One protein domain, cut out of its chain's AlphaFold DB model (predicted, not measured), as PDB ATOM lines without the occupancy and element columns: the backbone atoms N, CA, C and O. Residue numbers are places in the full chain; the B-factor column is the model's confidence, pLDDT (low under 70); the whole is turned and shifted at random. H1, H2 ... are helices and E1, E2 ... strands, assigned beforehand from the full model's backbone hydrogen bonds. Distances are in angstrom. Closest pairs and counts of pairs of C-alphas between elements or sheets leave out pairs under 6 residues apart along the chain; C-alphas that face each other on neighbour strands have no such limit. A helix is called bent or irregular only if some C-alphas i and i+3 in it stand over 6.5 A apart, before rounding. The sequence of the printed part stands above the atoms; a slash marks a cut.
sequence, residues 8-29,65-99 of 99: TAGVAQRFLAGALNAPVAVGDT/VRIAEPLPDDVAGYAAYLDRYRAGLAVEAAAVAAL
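Overview. This is residues 8 to 29 and 65 to 99 of the 99 residues of an uncharacterized protein of Microbacterium sp. AR7-10 (UniProt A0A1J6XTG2). A small head with one long helical arm: in the head the short helix H1 packs, with its residues 11 to 18, on a two-stranded ribbon of E1 and E2, and the long helix H2 starts at this head, crosswise to H1, and then sticks out with its residues 83 to 97 and the two residues after them. The printed part has 57 residues with two named helices and two named strands, in the order H1, E1, E2, H2. The sheet has the order E1 - E2 and is antiparallel; the class is mostly helix. The whole is extended, with a radius of gyration of the C-alphas of 16.0 A, and elongated, spanning 50 by 26 by 17 A.

Arrangement. The helix H1, residues 11 to 20, comes first, and a tight link of 3 residues joins it to the strand E1, residues 24 to 27. The closest C-alphas of H1 and E1 are those of Ala 17 and Val 24, 5.4 A apart. The strand E2, residues 65 to 68, is the antiparallel neighbour of E1, at 159 degrees between their directions. Across this pair N 24 and O 68 are within hydrogen-bond range at 2.9 A, and N 68 and O 24 at 2.8 A. The closest C-alphas of H1 and E2 are those of Arg 14 and Ala 68, 5.4 A apart. A tight link of 3 residues joins E2 to the helix H2, residues 72 to 97. H2 touches H1 with residues 72 to 79 alone; the closest C-alphas are those of Gly 18 and Val 75, 4.4 A apart. The lines of H1 and H2 are about perpendicular, at 76 degrees. E1 and H2 are apart. In H1 every O i to N i+4 pair is within hydrogen-bond range, and in H2 20 of 22 are.

Along the chain. H1 has 10 residues and begins at C-alpha 11 at (163.326, 133.121, 110.918); it is 14.3 A from first to last C-alpha. E1 measures 10.2 A and E2 10.0 A, each with 4 residues. H2 has 26 residues and measures 38.5 A, from C-alpha 72 at (157.977, 118.890, 109.120) to C-alpha 97 at (189.820, 113.740, 130.205). H2 has a kink of 29 degrees near residue 87; it is neither bent nor irregular, but only just: C-alphas 87 and 90 are 6.5 A apart.

Size, cuts and confidence. The two C-alphas farthest apart are those of Val 65 and Ala 98, at 50.2 A. Residues 83 to 99 stand free; without them the body of 40 residues spans 34 by 18 by 13 A. Residues 30 to 64 are not printed, and C-alphas 29 and 65 are 9.1 A apart across this cut, which lies in the link from E1 to E2. The mean pLDDT of the printed part is 92.0, and residues 8 to 9 are under 70.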
ATOM      1  N   THR A   8     165.477 138.998 108.750       56.94
ATOM      2  CA  THR A   8     165.372 137.793 109.577       56.94
ATOM      3  C   THR A   8     164.063 137.700 110.368       56.94
ATOM      4  O   THR A   8     163.914 136.796 111.192       56.94
ATOM      5  N   ALA A   9     163.104 138.605 110.149       66.94
ATOM      6  CA  ALA A   9     161.800 138.536 110.796       66.94
ATOM      7  C   ALA A   9     161.127 137.181 110.503       66.94
ATOM      8  O   ALA A   9     161.030 136.758 109.355       66.94
ATOM      9  N   GLY A  10     160.702 136.466 111.549       73.56
ATOM     10  CA  GLY A  10     160.069 135.146 111.425       73.56
ATOM     11  C   GLY A  10     161.044 133.965 111.356       73.56
ATOM     12  O   GLY A  10     160.638 132.838 111.627       73.56
ATOM     13  N   VAL A  11     162.329 134.198 111.062       84.25
ATOM     14  CA  VAL A  11     163.326 133.121 110.918       84.25
ATOM     15  C   VAL A  11     163.591 132.435 112.258       84.25
ATOM     16  O   VAL A  11     163.545 131.210 112.344       84.25
ATOM     17  N   ALA A  12     163.809 133.213 113.322       85.19
ATOM     18  CA  ALA A  12     164.033 132.667 114.659       85.19
ATOM     19  C   ALA A  12     162.793 131.929 115.191       85.19
ATOM     20  O   ALA A  12     162.923 130.848 115.756       85.19
ATOM     21  N   GLN A  13     161.594 132.480 114.967       89.44
ATOM     22  CA  GLN A  13     160.333 131.854 115.369       89.44
ATOM     23  C   GLN A  13     160.113 130.516 114.657       89.44
ATOM     24  O   GLN A  13     159.751 129.543 115.307       89.44
ATOM     25  N   ARG A  14     160.379 130.453 113.345       90.75
ATOM     26  CA  ARG A  14     160.271 129.224 112.549       90.75
ATOM     27  C   ARG A  14     161.230 128.143 113.045       90.75
ATOM     28  O   ARG A  14     160.798 127.022 113.294       90.75
ATOM     29  N   PHE A  15     162.512 128.473 113.218       91.62
ATOM     30  CA  PHE A  15     163.485 127.497 113.715       91.62
ATOM     31  C   PHE A  15     163.146 127.021 115.126       91.62
ATOM     32  O   PHE A  15     163.266 125.833 115.408       91.62
ATOM     33  N   LEU A  16     162.680 127.922 115.994       93.00
ATOM     34  CA  LEU A  16     162.246 127.557 117.337       93.00
ATOM     35  C   LEU A  16     161.004 126.654 117.308       93.00
ATOM     36  O   LEU A  16     160.968 125.669 118.038       93.00
ATOM     37  N   ALA A  17     160.026 126.934 116.442       96.00
ATOM     38  CA  ALA A  17     158.844 126.091 116.274       96.00
ATOM     39  C   ALA A  17     159.218 124.682 115.791       96.00
ATOM     40  O   ALA A  17     158.763 123.693 116.365       96.00
ATOM     41  N   GLY A  18     160.113 124.578 114.802       96.25
ATOM     42  CA  GLY A  18     160.659 123.297 114.342       96.25
ATOM     43  C   GLY A  18     161.426 122.550 115.439       96.25
ATOM     44  O   GLY A  18     161.224 121.354 115.627       96.25
ATOM     45  N   ALA A  19     162.245 123.253 116.223       95.19
ATOM     46  CA  ALA A  19     163.008 122.661 117.322       95.19
ATOM     47  C   ALA A  19     162.123 122.131 118.463       95.19
ATOM     48  O   ALA A  19     162.421 121.086 119.041       95.19
ATOM     49  N   LEU A  20     161.052 122.856 118.796       95.44
ATOM     50  CA  LEU A  20     160.111 122.495 119.861       95.44
ATOM     51  C   LEU A  20     159.007 121.539 119.393       95.44
ATOM     52  O   LEU A  20     158.296 120.993 120.234       95.44
ATOM     53  N   ASN A  21     158.851 121.355 118.077       97.06
ATOM     54  CA  ASN A  21     157.703 120.688 117.465       97.06
ATOM     55  C   ASN A  21     156.363 121.231 118.006       97.06
ATOM     56  O   ASN A  21     155.458 120.478 118.373       97.06
ATOM     57  N   ALA A  22     156.268 122.555 118.117       96.75
ATOM     58  CA  ALA A  22     155.109 123.246 118.669       96.75
ATOM     59  C   ALA A  22     154.967 124.648 118.055       96.75
ATOM     60  O   ALA A  22     155.983 125.255 117.702       96.75
ATOM     61  N   PRO A  23     153.739 125.192 117.952       94.88
ATOM     62  CA  PRO A  23     153.533 126.558 117.489       94.88
ATOM     63  C   PRO A  23     154.228 127.571 118.405       94.88
ATOM     64  O   PRO A  23     154.160 127.469 119.632       94.88
ATOM     65  N   VAL A  24     154.861 128.585 117.812       93.56
ATOM     66  CA  VAL A  24     155.526 129.677 118.541       93.56
ATOM     67  C   VAL A  24     154.859 131.001 118.199       93.56
ATOM     68  O   VAL A  24     154.890 131.440 117.051       93.56
ATOM     69  N   ALA A  25     154.295 131.664 119.209       90.00
ATOM     70  CA  ALA A  25     153.686 132.983 119.084       90.00
ATOM     71  C   ALA A  25     154.610 134.080 119.634       90.00
ATOM     72  O   ALA A  25     155.157 133.951 120.729       90.00
ATOM     73  N   VAL A  26     154.760 135.179 118.892       87.19
ATOM     74  CA  VAL A  26     155.487 136.378 119.333       87.19
ATOM     75  C   VAL A  26     154.603 137.602 119.134       87.19
ATOM     76  O   VAL A  26     154.193 137.892 118.009       87.19
ATOM     77  N   GLY A  27     154.319 138.306 120.230       85.38
ATOM     78  CA  GLY A  27     153.614 139.587 120.216       85.38
ATOM     79  C   GLY A  27     154.542 140.762 119.903       85.38
ATOM     80  O   GLY A  27     155.741 140.704 120.185       85.38
ATOM     81  N   ASP A  28     153.993 141.847 119.363       82.69
ATOM     82  CA  ASP A  28     154.750 143.060 119.012       82.69
ATOM     83  C   ASP A  28     155.445 143.722 120.217       82.69
ATOM     84  O   ASP A  28     156.485 144.357 120.064       82.69
ATOM     85  N   THR A  29     154.925 143.519 121.430       82.06
ATOM     86  CA  THR A  29     155.499 144.037 122.683       82.06
ATOM     87  C   THR A  29     156.553 143.111 123.304       82.06
ATOM     88  O   THR A  29     157.071 143.398 124.383       82.06
ATOM     89  N   VAL A  65     150.069 139.730 116.949       85.19
ATOM     90  CA  VAL A  65     150.702 138.445 117.262       85.19
ATOM     91  C   VAL A  65     151.056 137.741 115.963       85.19
ATOM     92  O   VAL A  65     150.221 137.583 115.073       85.19
ATOM     93  N   ARG A  66     152.308 137.294 115.855       87.75
ATOM     94  CA  ARG A  66     152.777 136.450 114.752       87.75
ATOM     95  C   ARG A  66     153.018 135.040 115.263       87.75
ATOM     96  O   ARG A  66     153.784 134.857 116.207       87.75
ATOM     97  N   ILE A  67     152.382 134.067 114.618       91.31
ATOM     98  CA  ILE A  67     152.501 132.645 114.943       91.31
ATOM     99  C   ILE A  67     153.335 131.964 113.857       91.31
ATOM    100  O   ILE A  67     153.079 132.152 112.668       91.31
ATOM    101  N   ALA A  68     154.344 131.203 114.270       94.00
ATOM    102  CA  ALA A  68     155.092 130.299 113.409       94.00
ATOM    103  C   ALA A  68     154.700 128.857 113.738       94.00
ATOM    104  O   ALA A  68     154.870 128.408 114.873       94.00
ATOM    105  N   GLU A  69     154.188 128.148 112.737       96.56
ATOM    106  CA  GLU A  69     153.889 126.721 112.828       96.56
ATOM    107  C   GLU A  69     155.155 125.884 112.586       96.56
ATOM    108  O   GLU A  69     156.013 126.287 111.787       96.56
ATOM    109  N   PRO A  70     155.296 124.720 113.242       96.12
ATOM    110  CA  PRO A  70     156.397 123.811 112.973       96.12
ATOM    111  C   PRO A  70     156.298 123.264 111.545       96.12
ATOM    112  O   PRO A  70     155.265 122.732 111.132       96.12
ATOM    113  N   LEU A  71     157.393 123.359 110.789       96.69
ATOM    114  CA  LEU A  71     157.494 122.712 109.483       96.69
ATOM    115  C   LEU A  71     158.077 121.302 109.643       96.69
ATOM    116  O   LEU A  71     159.098 121.161 110.320       96.69
ATOM    117  N   PRO A  72     157.501 120.269 108.996       97.12
ATOM    118  CA  PRO A  72     157.977 118.890 109.120       97.12
ATOM    119  C   PRO A  72     159.474 118.715 108.836       97.12
ATOM    120  O   PRO A  72     160.158 118.000 109.566       97.12
ATOM    121  N   ASP A  73     159.997 119.416 107.827       97.25
ATOM    122  CA  ASP A  73     161.412 119.350 107.453       97.25
ATOM    123  C   ASP A  73     162.324 119.947 108.532       97.25
ATOM    124  O   ASP A  73     163.384 119.394 108.827       97.25
ATOM    125  N   ASP A  74     161.900 121.047 109.162       96.12
ATOM    126  CA  ASP A  74     162.659 121.679 110.243       96.12
ATOM    127  C   ASP A  74     162.648 120.785 111.496       96.12
ATOM    128  O   ASP A  74     163.686 120.627 112.140       96.12
ATOM    129  N   VAL A  75     161.514 120.141 111.808       98.00
ATOM    130  CA  VAL A  75     161.390 119.175 112.917       98.00
ATOM    131  C   VAL A  75     162.309 117.971 112.695       98.00
ATOM    132  O   VAL A  75     163.099 117.613 113.573       98.00
ATOM    133  N   ALA A  76     162.247 117.362 111.507       97.62
ATOM    134  CA  ALA A  76     163.083 116.217 111.155       97.62
ATOM    135  C   ALA A  76     164.577 116.579 111.162       97.62
ATOM    136  O   ALA A  76     165.405 115.832 111.694       97.62
ATOM    137  N   GLY A  77     164.924 117.751 110.622       97.06
ATOM    138  CA  GLY A  77     166.287 118.270 110.634       97.06
ATOM    139  C   GLY A  77     166.819 118.488 112.051       97.06
ATOM    140  O   GLY A  77     167.942 118.077 112.354       97.06
ATOM    141  N   TYR A  78     166.011 119.076 112.939       96.50
ATOM    142  CA  TYR A  78     166.410 119.321 114.325       96.50
ATOM    143  C   TYR A  78     166.560 118.020 115.123       96.50
ATOM    144  O   TYR A  78     167.511 117.881 115.894       96.50
ATOM    145  N   ALA A  79     165.690 117.030 114.894       97.06
ATOM    146  CA  ALA A  79     165.824 115.700 115.487       97.06
ATOM    147  C   ALA A  79     167.153 115.034 115.082       97.06
ATOM    148  O   ALA A  79     167.934 114.633 115.946       97.06
ATOM    149  N   ALA A  80     167.472 115.024 113.784       97.88
ATOM    150  CA  ALA A  80     168.733 114.474 113.282       97.88
ATOM    151  C   ALA A  80     169.969 115.235 113.802       97.88
ATOM    152  O   ALA A  80     171.031 114.643 114.030       97.88
ATOM    153  N   TYR A  81     169.858 116.555 113.987       96.44
ATOM    154  CA  TYR A  81     170.892 117.352 114.647       96.44
ATOM    155  C   TYR A  81     171.088 116.919 116.105       96.44
ATOM    156  O   TYR A  81     172.230 116.682 116.500       96.44
ATOM    157  N   LEU A  82     170.011 116.774 116.885       96.62
ATOM    158  CA  LEU A  82     170.087 116.377 118.295       96.62
ATOM    159  C   LEU A  82     170.689 114.982 118.476       96.62
ATOM    160  O   LEU A  82     171.471 114.783 119.406       96.62
ATOM    161  N   ASP A  83     170.383 114.042 117.586       97.44
ATOM    162  CA  ASP A  83     170.983 112.705 117.618       97.44
ATOM    163  C   ASP A  83     172.499 112.768 117.410       97.44
ATOM    164  O   ASP A  83     173.268 112.196 118.186       97.44
ATOM    165  N   ARG A  84     172.950 113.544 116.415       97.31
ATOM    166  CA  ARG A  84     174.382 113.763 116.170       97.31
ATOM    167  C   ARG A  84     175.052 114.514 117.321       97.31
ATOM    168  O   ARG A  84     176.154 114.142 117.717       97.31
ATOM    169  N   TYR A  85     174.403 115.548 117.852       96.44
ATOM    170  CA  TYR A  85     174.907 116.332 118.978       96.44
ATOM    171  C   TYR A  85     175.145 115.437 120.198       96.44
ATOM    172  O   TYR A  85     176.244 115.425 120.745       96.44
ATOM    173  N   ARG A  86     174.156 114.611 120.564       96.94
ATOM    174  CA  ARG A  86     174.265 113.655 121.677       96.94
ATOM    175  C   ARG A  86     175.374 112.631 121.456       96.94
ATOM    176  O   ARG A  86     176.139 112.376 122.380       96.94
ATOM    177  N   ALA A  87     175.491 112.081 120.246       96.00
ATOM    178  CA  ALA A  87     176.576 111.157 119.912       96.00
ATOM    179  C   ALA A  87     177.965 111.817 120.035       96.00
ATOM    180  O   ALA A  87     178.931 111.160 120.421       96.00
ATOM    181  N   GLY A  88     178.062 113.118 119.746       96.38
ATOM    182  CA  GLY A  88     179.298 113.895 119.846       96.38
ATOM    183  C   GLY A  88     179.760 114.202 121.275       96.38
ATOM    184  O   GLY A  88     180.956 114.397 121.478       96.38
ATOM    185  N   LEU A  89     178.869 114.190 122.274       96.94
ATOM    186  CA  LEU A  89     179.221 114.512 123.671       96.94
ATOM    187  C   LEU A  89     180.296 113.577 124.247       96.94
ATOM    188  O   LEU A  89     181.125 113.997 125.047       96.94
ATOM    189  N   ALA A  90     180.332 112.314 123.811       94.69
ATOM    190  CA  ALA A  90     181.371 111.374 124.232       94.69
ATOM    191  C   ALA A  90     182.776 111.802 123.765       94.69
ATOM    192  O   ALA A  90     183.755 111.587 124.477       94.69
ATOM    193  N   VAL A  91     182.874 112.429 122.588       94.31
ATOM    194  CA  VAL A  91     184.139 112.948 122.051       94.31
ATOM    195  C   VAL A  91     184.601 114.164 122.854       94.31
ATOM    196  O   VAL A  91     185.777 114.252 123.196       94.31
ATOM    197  N   GLU A  92     183.680 115.070 123.196       94.06
ATOM    198  CA  GLU A  92     183.964 116.227 124.055       94.06
ATOM    199  C   GLU A  92     184.478 115.784 125.434       94.06
ATOM    200  O   GLU A  92     185.544 116.222 125.870       94.06
ATOM    201  N   ALA A  93     183.783 114.841 126.078       94.75
ATOM    202  CA  ALA A  93     184.184 114.305 127.377       94.75
ATOM    203  C   ALA A  93     185.573 113.641 127.338       94.75
ATOM    204  O   ALA A  93     186.386 113.845 128.241       94.75
ATOM    205  N   ALA A  94     185.870 112.877 126.281       95.94
ATOM    206  CA  ALA A  94     187.178 112.252 126.100       95.94
ATOM    207  C   ALA A  94     188.302 113.286 125.911       95.94
ATOM    208  O   ALA A  94     189.395 113.095 126.440       95.94
ATOM    209  N   ALA A  95     188.036 114.383 125.197       95.19
ATOM    210  CA  ALA A  95     189.007 115.460 125.013       95.19
ATOM    211  C   ALA A  95     189.349 116.157 126.340       95.19
ATOM    212  O   ALA A  95     190.521 116.418 126.597       95.19
ATOM    213  N   VAL A  96     188.352 116.404 127.200       95.25
ATOM    214  CA  VAL A  96     188.571 116.976 128.541       95.25
ATOM    215  C   VAL A  96     189.385 116.032 129.426       95.25
ATOM    216  O   VAL A  96     190.285 116.484 130.122       95.25
ATOM    217  N   ALA A  97     189.105 114.727 129.391       95.69
ATOM    218  CA  ALA A  97     189.820 113.740 130.205       95.69
ATOM    219  C   ALA A  97     191.291 113.526 129.793       95.69
ATOM    220  O   ALA A  97     192.053 112.934 130.556       95.69
ATOM    221  N   ALA A  98     191.678 113.952 128.589       90.69
ATOM    222  CA  ALA A  98     193.034 113.813 128.059       90.69
ATOM    223  C   ALA A  98     193.939 115.040 128.319       90.69
ATOM    224  O   ALA A  98     195.104 115.012 127.912       90.69
ATOM    225  N   LEU A  99     193.408 116.096 128.950       76.31
ATOM    226  CA  LEU A  99     194.135 117.291 129.405       76.31
ATOM    227  C   LEU A  99     194.673 117.107 130.829       76.31
ATOM    228  O   LEU A  99     195.783 117.625 131.087       76.31
TER     229      LEU A  99